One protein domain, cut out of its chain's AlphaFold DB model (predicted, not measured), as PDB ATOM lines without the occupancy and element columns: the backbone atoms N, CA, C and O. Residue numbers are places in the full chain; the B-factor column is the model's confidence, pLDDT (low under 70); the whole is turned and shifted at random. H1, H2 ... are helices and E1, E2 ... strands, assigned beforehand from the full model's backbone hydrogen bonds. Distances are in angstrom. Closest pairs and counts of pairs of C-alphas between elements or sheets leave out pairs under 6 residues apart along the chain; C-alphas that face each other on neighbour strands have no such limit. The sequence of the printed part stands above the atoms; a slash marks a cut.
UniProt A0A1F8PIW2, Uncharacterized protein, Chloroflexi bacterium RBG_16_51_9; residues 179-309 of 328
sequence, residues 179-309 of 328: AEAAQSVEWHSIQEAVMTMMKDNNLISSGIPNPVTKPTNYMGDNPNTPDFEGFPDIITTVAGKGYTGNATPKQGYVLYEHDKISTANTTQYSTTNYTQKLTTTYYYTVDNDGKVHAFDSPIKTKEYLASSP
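This is residues 179 to 309 of the 328 residues of an uncharacterized protein of Chloroflexi bacterium RBG_16_51_9 (UniProt A0A1F8PIW2). Little regular structure: long loops join one long helix, H1, packed on one face of the small antiparallel sheet E1 E4 E5 as two layers, and a separate hairpin, E2 and E3. The 131 printed residues, 45 in named elements, run H1 E1 E2 E3 E4 E5, class mixed. The whole is compact, radius of gyration of the C-alphas 14.5 A, spanning 46 by 33 by 22 A.

H1, residues 179 to 200, runs 31.4 A from C-alpha 179 at (-24.946, -15.888, -5.619). E1 is 216 to 218, E2 258 to 261, E3 269 to 272, E4 279 to 286, bending by 96 degrees at 282, and E5 292 to 295, with C-alpha 295 at (-30.720, -17.730, -16.735).

H1, with every O i to N i+4 pair within hydrogen-bond range, is on the sheet, height 7.2 A, over E4, only just slantwise at 59 degrees on the local plane. Within hydrogen-bond range are N 284 and O 216 of E4 and E1, 2.8 A, N 295 and O 283 of hairpin E4 and E5, 2.8 A, and N 260 and O 270 of E2 and E3, 2.8 A.

The printed part has no cut. Links H1 to E1 and E1 to E2 are long. Residues 225 to 226, 302 and 305 to 309 have pLDDT under 70.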
ATOM      1  N   ALA A 179     -24.661 -16.100  -4.200       80.94
ATOM      2  CA  ALA A 179     -24.946 -15.888  -5.619       80.94
ATOM      3  C   ALA A 179     -26.453 -15.832  -5.926       80.94
ATOM      4  O   ALA A 179     -26.876 -14.978  -6.702       80.94
ATOM      5  N   GLU A 180     -27.268 -16.665  -5.268       78.69
ATOM      6  CA  GLU A 180     -28.728 -16.679  -5.459       78.69
ATOM      7  C   GLU A 180     -29.373 -15.358  -5.016       78.69
ATOM      8  O   GLU A 180     -30.277 -14.845  -5.676       78.69
ATOM      9  N   ALA A 181     -28.888 -14.769  -3.916       81.88
ATOM     10  CA  ALA A 181     -29.347 -13.458  -3.461       81.88
ATOM     11  C   ALA A 181     -28.948 -12.351  -4.443       81.88
ATOM     12  O   ALA A 181     -29.782 -11.530  -4.825       81.88
ATOM     13  N   ALA A 182     -27.687 -12.350  -4.887       84.38
ATOM     14  CA  ALA A 182     -27.188 -11.379  -5.859       84.38
ATOM     15  C   ALA A 182     -27.962 -11.451  -7.185       84.38
ATOM     16  O   ALA A 182     -28.315 -10.419  -7.752       84.38
ATOM     17  N   GLN A 183     -28.284 -12.665  -7.639       85.56
ATOM     18  CA  GLN A 183     -29.140 -12.893  -8.798       85.56
ATOM     19  C   GLN A 183     -30.538 -12.314  -8.599       85.56
ATOM     20  O   GLN A 183     -31.033 -11.608  -9.470       85.56
ATOM     21  N   SER A 184     -31.170 -12.592  -7.454       84.44
ATOM     22  CA  SER A 184     -32.508 -12.079  -7.151       84.44
ATOM     23  C   SER A 184     -32.542 -10.550  -7.193       84.44
ATOM     24  O   SER A 184     -33.494  -9.980  -7.717       84.44
ATOM     25  N   VAL A 185     -31.509  -9.882  -6.670       87.50
ATOM     26  CA  VAL A 185     -31.398  -8.415  -6.703       87.50
ATOM     27  C   VAL A 185     -31.225  -7.901  -8.132       87.50
ATOM     28  O   VAL A 185     -31.920  -6.964  -8.525       87.50
ATOM     29  N   GLU A 186     -30.332  -8.508  -8.920       90.88
ATOM     30  CA  GLU A 186     -30.124  -8.105 -10.315       90.88
ATOM     31  C   GLU A 186     -31.412  -8.286 -11.132       90.88
ATOM     32  O   GLU A 186     -31.842  -7.346 -11.794       90.88
ATOM     33  N   TRP A 187     -32.095  -9.431 -11.003       91.75
ATOM     34  CA  TRP A 187     -33.365  -9.683 -11.688       91.75
ATOM     35  C   TRP A 187     -34.441  -8.655 -11.327       91.75
ATOM     36  O   TRP A 187     -35.088  -8.141 -12.235       91.75
ATOM     37  N   HIS A 188     -34.608  -8.303 -10.044       89.44
ATOM     38  CA  HIS A 188     -35.581  -7.275  -9.645       89.44
ATOM     39  C   HIS A 188     -35.260  -5.930 -10.300       89.44
ATOM     40  O   HIS A 188     -36.149  -5.289 -10.856       89.44
ATOM     41  N   SER A 189     -33.984  -5.537 -10.309       92.88
ATOM     42  CA  SER A 189     -33.555  -4.300 -10.964       92.88
ATOM     43  C   SER A 189     -33.848  -4.314 -12.469       92.88
ATOM     44  O   SER A 189     -34.295  -3.301 -13.006       92.88
ATOM     45  N   ILE A 190     -33.641  -5.445 -13.153       95.19
ATOM     46  CA  ILE A 190     -33.954  -5.582 -14.582       95.19
ATOM     47  C   ILE A 190     -35.466  -5.595 -14.830       95.19
ATOM     48  O   ILE A 190     -35.935  -4.914 -15.741       95.19
ATOM     49  N   GLN A 191     -36.246  -6.303 -14.014       95.00
ATOM     50  CA  GLN A 191     -37.706  -6.326 -14.103       95.00
ATOM     51  C   GLN A 191     -38.297  -4.918 -13.933       95.00
ATOM     52  O   GLN A 191     -39.148  -4.510 -14.723       95.00
ATOM     53  N   GLU A 192     -37.826  -4.148 -12.951       94.81
ATOM     54  CA  GLU A 192     -38.239  -2.753 -12.750       94.81
ATOM     55  C   GLU A 192     -37.822  -1.848 -13.915       94.81
ATOM     56  O   GLU A 192     -38.610  -1.003 -14.357       94.81
ATOM     57  N   ALA A 193     -36.613  -2.040 -14.448       97.44
ATOM     58  CA  ALA A 193     -36.120  -1.297 -15.603       97.44
ATOM     59  C   ALA A 193     -36.982  -1.551 -16.851       97.44
ATOM     60  O   ALA A 193     -37.364  -0.592 -17.525       97.44
ATOM     61  N   VAL A 194     -37.365  -2.808 -17.122       97.62
ATOM     62  CA  VAL A 194     -38.287  -3.164 -18.216       97.62
ATOM     63  C   VAL A 194     -39.637  -2.483 -18.032       97.62
ATOM     64  O   VAL A 194     -40.105  -1.812 -18.950       97.62
ATOM     65  N   MET A 195     -40.240  -2.583 -16.847       97.31
ATOM     66  CA  MET A 195     -41.552  -1.979 -16.594       97.31
ATOM     67  C   MET A 195     -41.522  -0.454 -16.719       97.31
ATOM     68  O   MET A 195     -42.450   0.148 -17.265       97.31
ATOM     69  N   THR A 196     -40.448   0.185 -16.250       97.56
ATOM     70  CA  THR A 196     -40.266   1.637 -16.357       97.56
ATOM     71  C   THR A 196     -40.095   2.060 -17.812       97.56
ATOM     72  O   THR A 196     -40.771   2.987 -18.257       97.56
ATOM     73  N   MET A 197     -39.262   1.348 -18.573       97.06
ATOM     74  CA  MET A 197     -39.088   1.583 -20.004       97.06
ATOM     75  C   MET A 197     -40.415   1.431 -20.752       97.06
ATOM     76  O   MET A 197     -40.781   2.310 -21.537       97.06
ATOM     77  N   MET A 198     -41.167   0.359 -20.481       97.50
ATOM     78  CA  MET A 198     -42.460   0.123 -21.120       97.50
ATOM     79  C   MET A 198     -43.447   1.240 -20.805       97.50
ATOM     80  O   MET A 198     -44.130   1.727 -21.701       97.50
ATOM     81  N   LYS A 199     -43.511   1.681 -19.548       96.06
ATOM     82  CA  LYS A 199     -44.360   2.803 -19.138       96.06
ATOM     83  C   LYS A 199     -43.994   4.083 -19.883       96.06
ATOM     84  O   LYS A 199     -44.872   4.739 -20.435       96.06
ATOM     85  N   ASP A 200     -42.711   4.408 -19.930       94.62
ATOM     86  CA  ASP A 200     -42.190   5.611 -20.575       94.62
ATOM     87  C   ASP A 200     -42.419   5.657 -22.089       94.62
ATOM     88  O   ASP A 200     -42.496   6.744 -22.662       94.62
ATOM     89  N   ASN A 201     -42.522   4.486 -22.719       93.69
ATOM     90  CA  ASN A 201     -42.734   4.318 -24.154       93.69
ATOM     91  C   ASN A 201     -44.174   3.904 -24.506       93.69
ATOM     92  O   ASN A 201     -44.443   3.537 -25.647       93.69
ATOM     93  N   ASN A 202     -45.111   3.985 -23.552       93.75
ATOM     94  CA  ASN A 202     -46.523   3.612 -23.719       93.75
ATOM     95  C   ASN A 202     -46.750   2.156 -24.175       93.75
ATOM     96  O   ASN A 202     -47.747   1.854 -24.825       93.75
ATOM     97  N   LEU A 203     -45.849   1.247 -23.802       95.81
ATOM     98  CA  LEU A 203     -45.887  -0.170 -24.172       95.81
ATOM     99  C   LEU A 203     -46.654  -1.048 -23.174       95.81
ATOM    100  O   LEU A 203     -46.833  -2.231 -23.427       95.81
ATOM    101  N   ILE A 204     -47.122  -0.507 -22.044       95.12
ATOM    102  CA  ILE A 204     -47.821  -1.297 -21.007       95.12
ATOM    103  C   ILE A 204     -49.071  -2.000 -21.558       95.12
ATOM    104  O   ILE A 204     -49.380  -3.110 -21.141       95.12
ATOM    105  N   SER A 205     -49.792  -1.372 -22.491       92.62
ATOM    106  CA  SER A 205     -51.006  -1.943 -23.089       92.62
ATOM    107  C   SER A 205     -50.761  -2.686 -24.403       92.62
ATOM    108  O   SER A 205     -51.503  -3.615 -24.711       92.62
ATOM    109  N   SER A 206     -49.763  -2.278 -25.191       94.31
ATOM    110  CA  SER A 206     -49.440  -2.889 -26.490       94.31
ATOM    111  C   SER A 206     -48.435  -4.037 -26.398       94.31
ATOM    112  O   SER A 206     -48.279  -4.791 -27.357       94.31
ATOM    113  N   GLY A 207     -47.724  -4.135 -25.277       96.75
ATOM    114  CA  GLY A 207     -46.580  -5.012 -25.094       96.75
ATOM    115  C   GLY A 207     -45.316  -4.534 -25.815       96.75
ATOM    116  O   GLY A 207     -45.322  -3.568 -26.586       96.75
ATOM    117  N   ILE A 208     -44.217  -5.234 -25.542       97.81
ATOM    118  CA  ILE A 208     -42.914  -5.075 -26.196       97.81
ATOM    119  C   ILE A 208     -43.007  -5.674 -27.609       97.81
ATOM    120  O   ILE A 208     -43.271  -6.873 -27.713       97.81
ATOM    121  N   PRO A 209     -42.795  -4.904 -28.696       97.12
ATOM    122  CA  PRO A 209     -43.075  -5.387 -30.053       97.12
ATOM    123  C   PRO A 209     -42.227  -6.585 -30.485       97.12
ATOM    124  O   PRO A 209     -42.752  -7.524 -31.080       97.12
ATOM    125  N   ASN A 210     -40.929  -6.564 -30.176       96.50
ATOM    126  CA  ASN A 210     -40.005  -7.645 -30.514       96.50
ATOM    127  C   ASN A 210     -39.264  -8.104 -29.255       96.50
ATOM    128  O   ASN A 210     -38.105  -7.733 -29.054       96.50
ATOM    129  N   PRO A 211     -39.927  -8.875 -28.377       96.94
ATOM    130  CA  PRO A 211     -39.334  -9.279 -27.117       96.94
ATOM    131  C   PRO A 211     -38.153 -10.223 -27.363       96.94
ATOM    132  O   PRO A 211     -38.223 -11.155 -28.171       96.94
ATOM    133  N   VAL A 212     -37.052  -9.995 -26.652       95.25
ATOM    134  CA  VAL A 212     -35.869 -10.855 -26.713       95.25
ATOM    135  C   VAL A 212     -36.188 -12.235 -26.133       95.25
ATOM    136  O   VAL A 212     -36.338 -12.424 -24.925       95.25
ATOM    137  N   THR A 213     -36.254 -13.228 -27.022       93.19
ATOM    138  CA  THR A 213     -36.566 -14.625 -26.680       93.19
ATOM    139  C   THR A 213     -35.332 -15.496 -26.470       93.19
ATOM    140  O   THR A 213     -35.458 -16.586 -25.909       93.19
ATOM    141  N   LYS A 214     -34.147 -15.047 -26.896       92.44
ATOM    142  CA  LYS A 214     -32.863 -15.720 -26.658       92.44
ATOM    143  C   LYS A 214     -32.157 -15.046 -25.475       92.44
ATOM    144  O   LYS A 214     -32.003 -13.830 -25.531       92.44
ATOM    145  N   PRO A 215     -31.719 -15.788 -24.438       93.50
ATOM    146  CA  PRO A 215     -31.093 -15.179 -23.271       93.50
ATOM    147  C   PRO A 215     -29.882 -14.323 -23.646       93.50
ATOM    148  O   PRO A 215     -28.976 -14.786 -24.342       93.50
ATOM    149  N   THR A 216     -29.870 -13.082 -23.167       93.62
ATOM    150  CA  THR A 216     -28.779 -12.120 -23.365       93.62
ATOM    151  C   THR A 216     -28.451 -11.415 -22.056       93.62
ATOM    152  O   THR A 216     -29.325 -11.221 -21.215       93.62
ATOM    153  N   ASN A 217     -27.196 -11.027 -21.880       94.56
ATOM    154  CA  ASN A 217     -26.758 -10.171 -20.784       94.56
ATOM    155  C   ASN A 217     -26.449  -8.739 -21.252       94.56
ATOM    156  O   ASN A 217     -25.997  -7.922 -20.456       94.56
ATOM    157  N   TYR A 218     -26.694  -8.418 -22.524       95.00
ATOM    158  CA  TYR A 218     -26.557  -7.066 -23.060       95.00
ATOM    159  C   TYR A 218     -27.853  -6.283 -22.867       95.00
ATOM    160  O   TYR A 218     -28.908  -6.667 -23.362       95.00
ATOM    161  N   MET A 219     -27.758  -5.167 -22.151       95.94
ATOM    162  CA  MET A 219     -28.873  -4.275 -21.825       95.94
ATOM    163  C   MET A 219     -28.987  -3.087 -22.781       95.94
ATOM    164  O   MET A 219     -29.950  -2.331 -22.707       95.94
ATOM    165  N   GLY A 220     -28.026  -2.926 -23.685       92.56
ATOM    166  CA  GLY A 220     -27.986  -1.910 -24.727       92.56
ATOM    167  C   GLY A 220     -27.091  -2.359 -25.873       92.56
ATOM    168  O   GLY A 220     -26.463  -3.415 -25.788       92.56
ATOM    169  N   ASP A 221     -27.051  -1.541 -26.915       85.12
ATOM    170  CA  ASP A 221     -26.220  -1.768 -28.095       85.12
ATOM    171  C   ASP A 221     -24.768  -1.370 -27.795       85.12
ATOM    172  O   ASP A 221     -24.506  -0.242 -27.356       85.12
ATOM    173  N   ASN A 222     -23.825  -2.298 -27.970       77.00
ATOM    174  CA  ASN A 222     -22.418  -2.050 -27.688       77.00
ATOM    175  C   ASN A 222     -21.725  -1.496 -28.946       77.00
ATOM    176  O   ASN A 222     -21.600  -2.197 -29.943       77.00
ATOM    177  N   PRO A 223     -21.160  -0.276 -28.910       71.00
ATOM    178  CA  PRO A 223     -20.564   0.337 -30.100       71.00
ATOM    179  C   PRO A 223     -19.290  -0.367 -30.602       71.00
ATOM    180  O   PRO A 223     -18.761   0.005 -31.648       71.00
ATOM    181  N   ASN A 224     -18.757  -1.336 -29.852       74.81
ATOM    182  CA  ASN A 224     -17.536  -2.069 -30.194       74.81
ATOM    183  C   ASN A 224     -17.801  -3.461 -30.785       74.81
ATOM    184  O   ASN A 224     -16.844  -4.161 -31.123       74.81
ATOM    185  N   THR A 225     -19.060  -3.888 -30.876       69.56
ATOM    186  CA  THR A 225     -19.457  -5.157 -31.493       69.56
ATOM    187  C   THR A 225     -20.110  -4.893 -32.852       69.56
ATOM    188  O   THR A 225     -20.742  -3.860 -33.057       69.56
ATOM    189  N   PRO A 226     -19.897  -5.781 -33.840       65.94
ATOM    190  CA  PRO A 226     -20.542  -5.660 -35.144       65.94
ATOM    191  C   PRO A 226     -22.008  -6.117 -35.123       65.94
ATOM    192  O   PRO A 226     -22.744  -5.821 -36.064       65.94
ATOM    193  N   ASP A 227     -22.412  -6.857 -34.090       74.94
ATOM    194  CA  ASP A 227     -23.763  -7.377 -33.931       74.94
ATOM    195  C   ASP A 227     -24.632  -6.341 -33.206       74.94
ATOM    196  O   ASP A 227     -24.181  -5.692 -32.270       74.94
ATOM    197  N   PHE A 228     -25.883  -6.182 -33.641       75.44
ATOM    198  CA  PHE A 228     -26.838  -5.319 -32.948       75.44
ATOM    199  C   PHE A 228     -27.369  -6.067 -31.722       75.44
ATOM    200  O   PHE A 228     -28.002  -7.119 -31.870       75.44
ATOM    201  N   GLU A 229     -27.101  -5.558 -30.520       88.12
ATOM    202  CA  GLU A 229     -27.504  -6.199 -29.265       88.12
ATOM    203  C   GLU A 229     -28.342  -5.280 -28.372       88.12
ATOM    204  O   GLU A 229     -28.577  -4.104 -28.645       88.12
ATOM    205  N   GLY A 230     -28.845  -5.853 -27.279       91.94
ATOM    206  CA  GLY A 230     -29.635  -5.141 -26.291       91.94
ATOM    207  C   GLY A 230     -30.862  -5.917 -25.844       91.94
ATOM    208  O   GLY A 230     -31.171  -7.017 -26.308       91.94
ATOM    209  N   PHE A 231     -31.560  -5.317 -24.896       96.56
ATOM    210  CA  PHE A 231     -32.706  -5.902 -24.225       96.56
ATOM    211  C   PHE A 231     -33.603  -4.772 -23.719       96.56
ATOM    212  O   PHE A 231     -33.044  -3.780 -23.249       96.56
ATOM    213  N   PRO A 232     -34.944  -4.898 -23.732       97.31
ATOM    214  CA  PRO A 232     -35.731  -6.059 -24.176       97.31
ATOM    215  C   PRO A 232     -36.110  -6.125 -25.663       97.31
ATOM    216  O   PRO A 232     -36.644  -7.151 -26.076       97.31
ATOM    217  N   ASP A 233     -35.878  -5.076 -26.454       96.75
ATOM    218  CA  ASP A 233     -36.197  -5.041 -27.890       96.75
ATOM    219  C   ASP A 233     -35.087  -4.325 -28.657       96.75
ATOM    220  O   ASP A 233     -34.734  -3.190 -28.335       96.75
ATOM    221  N   ILE A 234     -34.570  -4.982 -29.691       92.75
ATOM    222  CA  ILE A 234     -33.477  -4.492 -30.540       92.75
ATOM    223  C   ILE A 234     -33.895  -4.333 -32.008       92.75
ATOM    224  O   ILE A 234     -33.083  -4.020 -32.862       92.75
ATOM    225  N   ILE A 235     -35.153  -4.595 -32.344       94.06
ATOM    226  CA  ILE A 235     -35.608  -4.672 -33.739       94.06
ATOM    227  C   ILE A 235     -36.513  -3.491 -34.077       94.06
ATOM    228  O   ILE A 235     -36.551  -3.052 -35.228       94.06
ATOM    229  N   THR A 236     -37.249  -2.948 -33.098       95.25
ATOM    230  CA  THR A 236     -38.215  -1.883 -33.377       95.25
ATOM    231  C   THR A 236     -37.543  -0.682 -34.035       95.25
ATOM    232  O   THR A 236     -36.668  -0.025 -33.472       95.25
ATOM    233  N   THR A 237     -37.974  -0.364 -35.252       94.62
ATOM    234  CA  THR A 237     -37.379   0.725 -36.025       94.62
ATOM    235  C   THR A 237     -37.680   2.079 -35.394       94.62
ATOM    236  O   THR A 237     -38.688   2.275 -34.720       94.62
ATOM    237  N   VAL A 238     -36.832   3.061 -35.684       93.25
ATOM    238  CA  VAL A 238     -37.016   4.458 -35.271       93.25
ATOM    239  C   VAL A 238     -38.393   5.010 -35.669       93.25
ATOM    240  O   VAL A 238     -39.069   5.635 -34.853       93.25
ATOM    241  N   ALA A 239     -38.838   4.724 -36.897       92.81
ATOM    242  CA  ALA A 239     -40.167   5.100 -37.373       92.81
ATOM    243  C   ALA A 239     -41.280   4.357 -36.614       92.81
ATOM    244  O   ALA A 239     -42.301   4.955 -36.288       92.81
ATOM    245  N   GLY A 240     -41.062   3.083 -36.266       92.50
ATOM    246  CA  GLY A 240     -41.959   2.305 -35.407       92.50
ATOM    247  C   GLY A 240     -42.117   2.895 -34.001       92.50
ATOM    248  O   GLY A 240     -43.197   2.806 -33.428       92.50
ATOM    249  N   LYS A 241     -41.090   3.587 -33.488       92.94
ATOM    250  CA  LYS A 241     -41.160   4.370 -32.238       92.94
ATOM    251  C   LYS A 241     -41.865   5.724 -32.391       92.94
ATOM    252  O   LYS A 241     -41.993   6.459 -31.416       92.94
ATOM    253  N   GLY A 242     -42.290   6.082 -33.605       92.25
ATOM    254  CA  GLY A 242     -42.990   7.331 -33.906       92.25
ATOM    255  C   GLY A 242     -42.088   8.540 -34.169       92.25
ATOM    256  O   GLY A 242     -42.594   9.659 -34.205       92.25
ATOM    257  N   TYR A 243     -40.776   8.359 -34.356       95.56
ATOM    258  CA  TYR A 243     -39.883   9.467 -34.705       95.56
ATOM    259  C   TYR A 243     -40.084   9.910 -36.161       95.56
ATOM    260  O   TYR A 243     -40.127   9.081 -37.069       95.56
ATOM    261  N   THR A 244     -40.174  11.222 -36.383       95.75
ATOM    262  CA  THR A 244     -40.428  11.827 -37.708       95.75
ATOM    263  C   THR A 244     -39.396  12.883 -38.111       95.75
ATOM    264  O   THR A 244     -39.537  13.522 -39.151       95.75
ATOM    265  N   GLY A 245     -38.369  13.100 -37.284       93.44
ATOM    266  CA  GLY A 245     -37.307  14.060 -37.576       93.44
ATOM    267  C   GLY A 245     -36.247  13.521 -38.541       93.44
ATOM    268  O   GLY A 245     -36.295  12.376 -38.981       93.44
ATOM    269  N   ASN A 246     -35.252  14.360 -38.832       93.50
ATOM    270  CA  ASN A 246     -34.162  14.040 -39.761       93.50
ATOM    271  C   ASN A 246     -32.883  13.536 -39.064       93.50
ATOM    272  O   ASN A 246     -31.866  13.353 -39.730       93.50
ATOM    273  N   ALA A 247     -32.896  13.370 -37.737       92.62
ATOM    274  CA  ALA A 247     -31.770  12.783 -37.010       92.62
ATOM    275  C   ALA A 247     -31.826  11.245 -37.033       92.62
ATOM    276  O   ALA A 247     -32.745  10.645 -37.589       92.62
ATOM    277  N   THR A 248     -30.836  10.603 -36.414       90.75
ATOM    278  CA  THR A 248     -30.643   9.147 -36.452       90.75
ATOM    279  C   THR A 248     -30.605   8.543 -35.041       90.75
ATOM    280  O   THR A 248     -29.540   8.098 -34.611       90.75
ATOM    281  N   PRO A 249     -31.718   8.552 -34.280       92.31
ATOM    282  CA  PRO A 249     -31.759   7.868 -32.988       92.31
ATOM    283  C   PRO A 249     -31.572   6.353 -33.160       92.31
ATOM    284  O   PRO A 249     -31.845   5.796 -34.226       92.31
ATOM    285  N   LYS A 250     -31.135   5.673 -32.098       90.25
ATOM    286  CA  LYS A 250     -30.959   4.214 -32.088       90.25
ATOM    287  C   LYS A 250     -32.289   3.480 -32.304       90.25
ATOM    288  O   LYS A 250     -33.361   3.970 -31.929       90.25
ATOM    289  N   GLN A 251     -32.227   2.282 -32.884       91.44
ATOM    290  CA  GLN A 251     -33.367   1.360 -32.957       91.44
ATOM    291  C   GLN A 251     -33.641   0.713 -31.591       91.44
ATOM    292  O   GLN A 251     -32.867   0.864 -30.647       91.44
ATOM    293  N   GLY A 252     -34.770   0.019 -31.485       93.62
ATOM    294  CA  GLY A 252     -35.151  -0.765 -30.323       93.62
ATOM    295  C   GLY A 252     -35.590   0.051 -29.106       93.62
ATOM    296  O   GLY A 252     -35.531   1.290 -29.060       93.62
ATOM    297  N   TYR A 253     -36.024  -0.700 -28.103       95.75
ATOM    298  CA  TYR A 253     -36.329  -0.246 -26.757       95.75
ATOM    299  C   TYR A 253     -35.385  -0.948 -25.783       95.75
ATOM    300  O   TYR A 253     -35.757  -1.927 -25.142       95.75
ATOM    301  N   VAL A 254     -34.142  -0.477 -25.729       96.06
ATOM    302  CA  VAL A 254     -33.106  -1.033 -24.851       96.06
ATOM    303  C   VAL A 254     -33.125  -0.407 -23.448       96.06
ATOM    304  O   VAL A 254     -33.714   0.654 -23.259       96.06
ATOM    305  N   LEU A 255     -32.508  -1.039 -22.445       97.31
ATOM    306  CA  LEU A 255     -32.458  -0.526 -21.067       97.31
ATOM    307  C   LEU A 255     -31.255   0.391 -20.790       97.31
ATOM    308  O   LEU A 255     -31.330   1.237 -19.899       97.31
ATOM    309  N   TYR A 256     -30.152   0.229 -21.517       96.00
ATOM    310  CA  TYR A 256     -28.943   1.047 -21.402       96.00
ATOM    311  C   TYR A 256     -28.746   1.881 -22.672       96.00
ATOM    312  O   TYR A 256     -28.813   1.358 -23.781       96.00
ATOM    313  N   GLU A 257     -28.515   3.181 -22.497       93.81
ATOM    314  CA  GLU A 257     -28.416   4.203 -23.543       93.81
ATOM    315  C   GLU A 257     -29.584   4.197 -24.541       93.81
ATOM    316  O   GLU A 257     -29.400   4.219 -25.760       93.81
ATOM    317  N   HIS A 258     -30.807   4.187 -24.013       94.19
ATOM    318  CA  HIS A 258     -32.022   4.245 -24.810       94.19
ATOM    319  C   HIS A 258     -32.270   5.641 -25.373       94.19
ATOM    320  O   HIS A 258     -32.437   6.595 -24.613       94.19
ATOM    321  N   ASP A 259     -32.416   5.751 -26.691       94.44
ATOM    322  CA  ASP A 259     -32.903   6.976 -27.323       94.44
ATOM    323  C   ASP A 259     -34.432   7.055 -27.259       94.44
ATOM    324  O   ASP A 259     -35.151   6.463 -28.080       94.44
ATOM    325  N   LYS A 260     -34.903   7.820 -26.268       92.69
ATOM    326  CA  LYS A 260     -36.312   8.084 -25.983       92.69
ATOM    327  C   LYS A 260     -36.831   9.206 -26.872       92.69
ATOM    328  O   LYS A 260     -36.317  10.325 -26.834       92.69
ATOM    329  N   ILE A 261     -37.879   8.920 -27.638       94.25
ATOM    330  CA  ILE A 261     -38.551   9.917 -28.477       94.25
ATOM    331  C   ILE A 261     -39.433  10.808 -27.600       94.25
ATOM    332  O   ILE A 261     -40.154  10.322 -26.728       94.25
ATOM    333  N   SER A 262     -39.381  12.123 -27.817       90.56
ATOM    334  CA  SER A 262     -40.212  13.059 -27.059       90.56
ATOM    335  C   SER A 262     -41.689  12.889 -27.416       90.56
ATOM    336  O   SER A 262     -42.082  12.976 -28.578       90.56
ATOM    337  N   THR A 263     -42.527  12.720 -26.393       86.25
ATOM    338  CA  THR A 263     -43.989  12.668 -26.544       86.25
ATOM    339  C   THR A 263     -44.595  14.028 -26.890       86.25
ATOM    340  O   THR A 263     -45.695  14.086 -27.430       86.25
ATOM    341  N   ALA A 264     -43.882  15.123 -26.608       90.38
ATOM    342  CA  ALA A 264     -44.308  16.480 -26.942       90.38
ATOM    343  C   ALA A 264     -43.865  16.915 -28.349       90.38
ATOM    344  O   ALA A 264     -44.481  17.799 -28.940       90.38
ATOM    345  N   ASN A 265     -42.789  16.325 -28.882       94.00
ATOM    346  CA  ASN A 265     -42.277  16.632 -30.215       94.00
ATOM    347  C   ASN A 265     -41.543  15.428 -30.822       94.00
ATOM    348  O   ASN A 265     -40.383  15.167 -30.508       94.00
ATOM    349  N   THR A 266     -42.181  14.761 -31.780       93.56
ATOM    350  CA  THR A 266     -41.679  13.536 -32.422       93.56
ATOM    351  C   THR A 266     -40.466  13.738 -33.339       93.56
ATOM    352  O   THR A 266     -39.974  12.779 -33.930       93.56
ATOM    353  N   THR A 267     -39.956  14.965 -33.468       95.44
ATOM    354  CA  THR A 267     -38.696  15.268 -34.174       95.44
ATOM    355  C   THR A 267     -37.482  15.329 -33.243       95.44
ATOM    356  O   THR A 267     -36.346  15.419 -33.719       95.44
ATOM    357  N   GLN A 268     -37.694  15.233 -31.926       94.62
ATOM    358  CA  GLN A 268     -36.655  15.278 -30.895       94.62
ATOM    359  C   GLN A 268     -36.567  13.964 -30.114       94.62
ATOM    360  O   GLN A 268     -37.562  13.259 -29.927       94.62
ATOM    361  N   TYR A 269     -35.367  13.660 -29.620       94.62
ATOM    362  CA  TYR A 269     -35.108  12.527 -28.738       94.62
ATOM    363  C   TYR A 269     -34.034  12.874 -27.701       94.62
ATOM    364  O   TYR A 269     -33.307  13.858 -27.846       94.62
ATOM    365  N   SER A 270     -33.951  12.061 -26.654       94.06
ATOM    366  CA  SER A 270     -32.943  12.157 -25.599       94.06
ATOM    367  C   SER A 270     -32.505  10.769 -25.161       94.06
ATOM    368  O   SER A 270     -33.339   9.870 -25.061       94.06
ATOM    369  N   THR A 271     -31.232  10.610 -24.819       94.00
ATOM    370  CA  THR A 271     -30.724   9.347 -24.281       94.00
ATOM    371  C   THR A 271     -31.083   9.207 -22.796       94.00
ATOM    372  O   THR A 271     -31.000  10.165 -22.028       94.00
ATOM    373  N   THR A 272     -31.520   8.022 -22.374       94.81
ATOM    374  CA  THR A 272     -31.897   7.689 -20.991       94.81
ATOM    375  C   THR A 272     -31.416   6.285 -20.631       94.81
ATOM    376  O   THR A 272     -31.352   5.402 -21.480       94.81
ATOM    377  N   ASN A 273     -31.084   6.081 -19.356       96.50
ATOM    378  CA  ASN A 273     -30.656   4.799 -18.804       96.50
ATOM    379  C   ASN A 273     -31.708   4.285 -17.814       96.50
ATOM    380  O   ASN A 273     -31.964   4.936 -16.803       96.50
ATOM    381  N   TYR A 274     -32.288   3.118 -18.093       96.62
ATOM    382  CA  TYR A 274     -33.162   2.377 -17.174       96.62
ATOM    383  C   TYR A 274     -32.371   1.406 -16.289       96.62
ATOM    384  O   TYR A 274     -32.820   1.043 -15.208       96.62
ATOM    385  N   THR A 275     -31.165   1.029 -16.719       95.00
ATOM    386  CA  THR A 275     -30.158   0.331 -15.910       95.00
ATOM    387  C   THR A 275     -28.833   1.089 -15.939       95.00
ATOM    388  O   THR A 275     -28.562   1.852 -16.861       95.00
ATOM    389  N   GLN A 276     -27.981   0.888 -14.933       91.75
ATOM    390  CA  GLN A 276     -26.683   1.567 -14.839       91.75
ATOM    391  C   GLN A 276     -25.564   0.887 -15.640       91.75
ATOM    392  O   GLN A 276     -24.487   1.463 -15.782       91.75
ATOM    393  N   LYS A 277     -25.783  -0.338 -16.131       91.62
ATOM    394  CA  LYS A 277     -24.745  -1.149 -16.780       91.62
ATOM    395  C   LYS A 277     -25.185  -1.608 -18.164       91.62
ATOM    396  O   LYS A 277     -26.306  -2.076 -18.327       91.62
ATOM    397  N   LEU A 278     -24.255  -1.555 -19.118       92.56
ATOM    398  CA  LEU A 278     -24.424  -2.139 -20.450       92.56
ATOM    399  C   LEU A 278     -24.567  -3.665 -20.393       92.56
ATOM    400  O   LEU A 278     -25.318  -4.236 -21.177       92.56
ATOM    401  N   THR A 279     -23.858  -4.317 -19.469       94.06
ATOM    402  CA  THR A 279     -23.833  -5.778 -19.352       94.06
ATOM    403  C   THR A 279     -24.144  -6.222 -17.928       94.06
ATOM    404  O   THR A 279     -23.609  -5.668 -16.962       94.06
ATOM    405  N   THR A 280     -25.007  -7.223 -17.806       94.00
ATOM    406  CA  THR A 280     -25.383  -7.872 -16.545       94.00
ATOM    407  C   THR A 280     -24.549  -9.117 -16.263       94.00
ATOM    408  O   THR A 280     -23.846  -9.633 -17.134       94.00
ATOM    409  N   THR A 281     -24.630  -9.607 -15.026       92.31
ATOM    410  CA  THR A 281     -23.975 -10.857 -14.621       92.31
ATOM    411  C   THR A 281     -24.722 -12.067 -15.179       92.31
ATOM    412  O   THR A 281     -24.096 -12.996 -15.682       92.31
ATOM    413  N   TYR A 282     -26.055 -12.036 -15.112       91.81
ATOM    414  CA  TYR A 282     -26.929 -13.107 -15.589       91.81
ATOM    415  C   TYR A 282     -27.539 -12.773 -16.955       91.81
ATOM    416  O   TYR A 282     -27.412 -11.653 -17.459       91.81
ATOM    417  N   TYR A 283     -28.193 -13.762 -17.561       93.12
ATOM    418  CA  TYR A 283     -28.809 -13.673 -18.881       93.12
ATOM    419  C   TYR A 283     -30.326 -13.618 -18.760       93.12
ATOM    420  O   TYR A 283     -30.911 -14.318 -17.936       93.12
ATOM    421  N   TYR A 284     -30.970 -12.833 -19.618       94.25
ATOM    422  CA  TYR A 284     -32.390 -12.540 -19.505       94.25
ATOM    423  C   TYR A 284     -33.138 -12.745 -20.817       94.25
ATOM    424  O   TYR A 284     -32.618 -12.481 -21.904       94.25
ATOM    425  N   THR A 285     -34.381 -13.203 -20.698       95.00
ATOM    426  CA  THR A 285     -35.403 -13.080 -21.744       95.00
ATOM    427  C   THR A 285     -36.599 -12.331 -21.200       95.00
ATOM    428  O   THR A 285     -36.726 -12.145 -19.990       95.00
ATOM    429  N   VAL A 286     -37.476 -11.902 -22.093       95.88
ATOM    430  CA  VAL A 286     -38.672 -11.153 -21.729       95.88
ATOM    431  C   VAL A 286     -39.854 -11.646 -22.541       95.88
ATOM    432  O   VAL A 286     -39.697 -11.989 -23.713       95.88
ATOM    433  N   ASP A 287     -41.017 -11.698 -21.913       96.38
ATOM    434  CA  ASP A 287     -42.278 -11.917 -22.605       96.38
ATOM    435  C   ASP A 287     -42.821 -10.585 -23.148       96.38
ATOM    436  O   ASP A 287     -42.372  -9.494 -22.791       96.38
ATOM    437  N   ASN A 288     -43.808 -10.651 -24.042       97.06
ATOM    438  CA  ASN A 288     -44.406  -9.451 -24.635       97.06
ATOM    439  C   ASN A 288     -45.033  -8.511 -23.584       97.06
ATOM    440  O   ASN A 288     -45.047  -7.300 -23.789       97.06
ATOM    441  N   ASP A 289     -45.495  -9.042 -22.453       96.38
ATOM    442  CA  ASP A 289     -46.082  -8.277 -21.347       96.38
ATOM    443  C   ASP A 289     -45.043  -7.631 -20.410       96.38
ATOM    444  O   ASP A 289     -45.415  -6.923 -19.474       96.38
ATOM    445  N   GLY A 290     -43.746  -7.838 -20.663       95.50
ATOM    446  CA  GLY A 290     -42.659  -7.299 -19.848       95.50
ATOM    447  C   GLY A 290     -42.195  -8.209 -18.717       95.50
ATOM    448  O   GLY A 290     -41.331  -7.802 -17.936       95.50
ATOM    449  N   LYS A 291     -42.722  -9.433 -18.603       94.56
ATOM    450  CA  LYS A 291     -42.234 -10.405 -17.625       94.56
ATOM    451  C   LYS A 291     -40.820 -10.869 -17.980       94.56
ATOM    452  O   LYS A 291     -40.581 -11.383 -19.069       94.56
ATOM    453  N   VAL A 292     -39.881 -10.693 -17.054       94.31
ATOM    454  CA  VAL A 292     -38.466 -11.039 -17.236       94.31
ATOM    455  C   VAL A 292     -38.171 -12.430 -16.680       94.31
ATOM    456  O   VAL A 292     -38.568 -12.771 -15.568       94.31
ATOM    457  N   HIS A 293     -37.381 -13.204 -17.417       91.75
ATOM    458  CA  HIS A 293     -36.910 -14.538 -17.038       91.75
ATOM    459  C   HIS A 293     -35.383 -14.545 -16.947       91.75
ATOM    460  O   HIS A 293     -34.730 -14.003 -17.837       91.75
ATOM    461  N   ALA A 294     -34.815 -15.149 -15.898       90.50
ATOM    462  CA  ALA A 294     -33.370 -15.175 -15.639       90.50
ATOM    463  C   ALA A 294     -32.740 -16.553 -15.886       90.50
ATOM    464  O   ALA A 294     -33.318 -17.589 -15.555       90.50
ATOM    465  N   PHE A 295     -31.511 -16.550 -16.399       89.12
ATOM    466  CA  PHE A 295     -30.720 -17.730 -16.735       89.12
ATOM    467  C   PHE A 295     -29.241 -17.505 -16.385       89.12
ATOM    468  O   PHE A 295     -28.732 -16.388 -16.468       89.12
ATOM    469  N   ASP A 296     -28.517 -18.581 -16.074       85.00
ATOM    470  CA  ASP A 296     -27.062 -18.520 -15.831       85.00
ATOM    471  C   ASP A 296     -26.220 -18.480 -17.102       85.00
ATOM    472  O   ASP A 296     -25.015 -18.244 -17.058       85.00
ATOM    473  N   SER A 297     -26.826 -18.796 -18.241       86.50
ATOM    474  CA  SER A 297     -26.105 -18.973 -19.492       86.50
ATOM    475  C   SER A 297     -26.910 -18.408 -20.661       86.50
ATOM    476  O   SER A 297     -28.137 -18.301 -20.565       86.50
ATOM    477  N   PRO A 298     -26.266 -18.125 -21.808       87.12
ATOM    478  CA  PRO A 298     -26.955 -17.675 -23.019       87.12
ATOM    479  C   PRO A 298     -27.848 -18.763 -23.648       87.12
ATOM    480  O   PRO A 298     -28.498 -18.540 -24.671       87.12
ATOM    481  N   ILE A 299     -27.873 -19.962 -23.063       86.44
ATOM    482  CA  ILE A 299     -28.698 -21.096 -23.464       86.44
ATOM    483  C   ILE A 299     -29.775 -21.293 -22.389       86.44
ATOM    484  O   ILE A 299     -29.469 -21.307 -21.196       86.44
ATOM    485  N   LYS A 300     -31.037 -21.478 -22.804       80.44
ATOM    486  CA  LYS A 300     -32.182 -21.761 -21.914       80.44
ATOM    487  C   LYS A 300     -32.099 -23.165 -21.302       80.44
ATOM    488  O   LYS A 300     -32.894 -24.039 -21.627       80.44
ATOM    489  N   THR A 301     -31.102 -23.410 -20.462       70.19
ATOM    490  CA  THR A 301     -30.869 -24.708 -19.816       70.19
ATOM    491  C   THR A 301     -31.634 -24.834 -18.506       70.19
ATOM    492  O   THR A 301     -32.231 -25.874 -18.243       70.19
ATOM    493  N   LYS A 302     -31.638 -23.772 -17.697       69.62
ATOM    494  CA  LYS A 302     -32.323 -23.708 -16.406       69.62
ATOM    495  C   LYS A 302     -32.766 -22.276 -16.136       69.62
ATOM    496  O   LYS A 302     -31.930 -21.383 -16.017       69.62
ATOM    497  N   GLU A 303     -34.076 -22.072 -16.070       76.06
ATOM    498  CA  GLU A 303     -34.648 -20.808 -15.617       76.06
ATOM    499  C   GLU A 303     -34.543 -20.725 -14.092       76.06
ATOM    500  O   GLU A 303     -34.855 -21.685 -13.381       76.06
ATOM    501  N   TYR A 304     -34.098 -19.579 -13.591       70.81
ATOM    502  CA  TYR A 304     -34.098 -19.305 -12.163       70.81
ATOM    503  C   TYR A 304     -35.418 -18.690 -11.737       70.81
ATOM    504  O   TYR A 304     -35.884 -17.709 -12.313       70.81
ATOM    505  N   LEU A 305     -35.963 -19.203 -10.634       63.91
ATOM    506  CA  LEU A 305     -37.036 -18.548  -9.894       63.91
ATOM    507  C   LEU A 305     -36.447 -17.363  -9.109       63.91
ATOM    508  O   LEU A 305     -36.388 -17.366  -7.879       63.91
ATOM    509  N   ALA A 306     -35.942 -16.362  -9.832       61.31
ATOM    510  CA  ALA A 306     -35.370 -15.132  -9.282       61.31
ATOM    511  C   ALA A 306     -36.447 -14.150  -8.770       61.31
ATOM    512  O   ALA A 306     -36.122 -13.077  -8.270       61.31
ATOM    513  N   SER A 307     -37.722 -14.546  -8.838       61.66
ATOM    514  CA  SER A 307     -38.895 -13.735  -8.503       61.66
ATOM    515  C   SER A 307     -39.121 -13.481  -7.010       61.66
ATOM    516  O   SER A 307     -40.000 -12.695  -6.672       61.66
ATOM    517  N   SER A 308     -38.366 -14.130  -6.115       64.75
ATOM    518  CA  SER A 308     -38.486 -13.937  -4.662       64.75
ATOM    519  C   SER A 308     -37.116 -13.840  -3.977       64.75
ATOM    520  O   SER A 308     -36.234 -14.638  -4.313       64.75
ATOM    521  N   PRO A 309     -36.921 -12.933  -2.994       67.50
ATOM    522  CA  PRO A 309     -35.716 -12.894  -2.155       67.50
ATOM    523  C   PRO A 309     -35.602 -14.107  -1.220       67.50
ATOM    524  O   PRO A 309     -34.555 -14.341  -0.613       67.50
TER     525      PRO A 309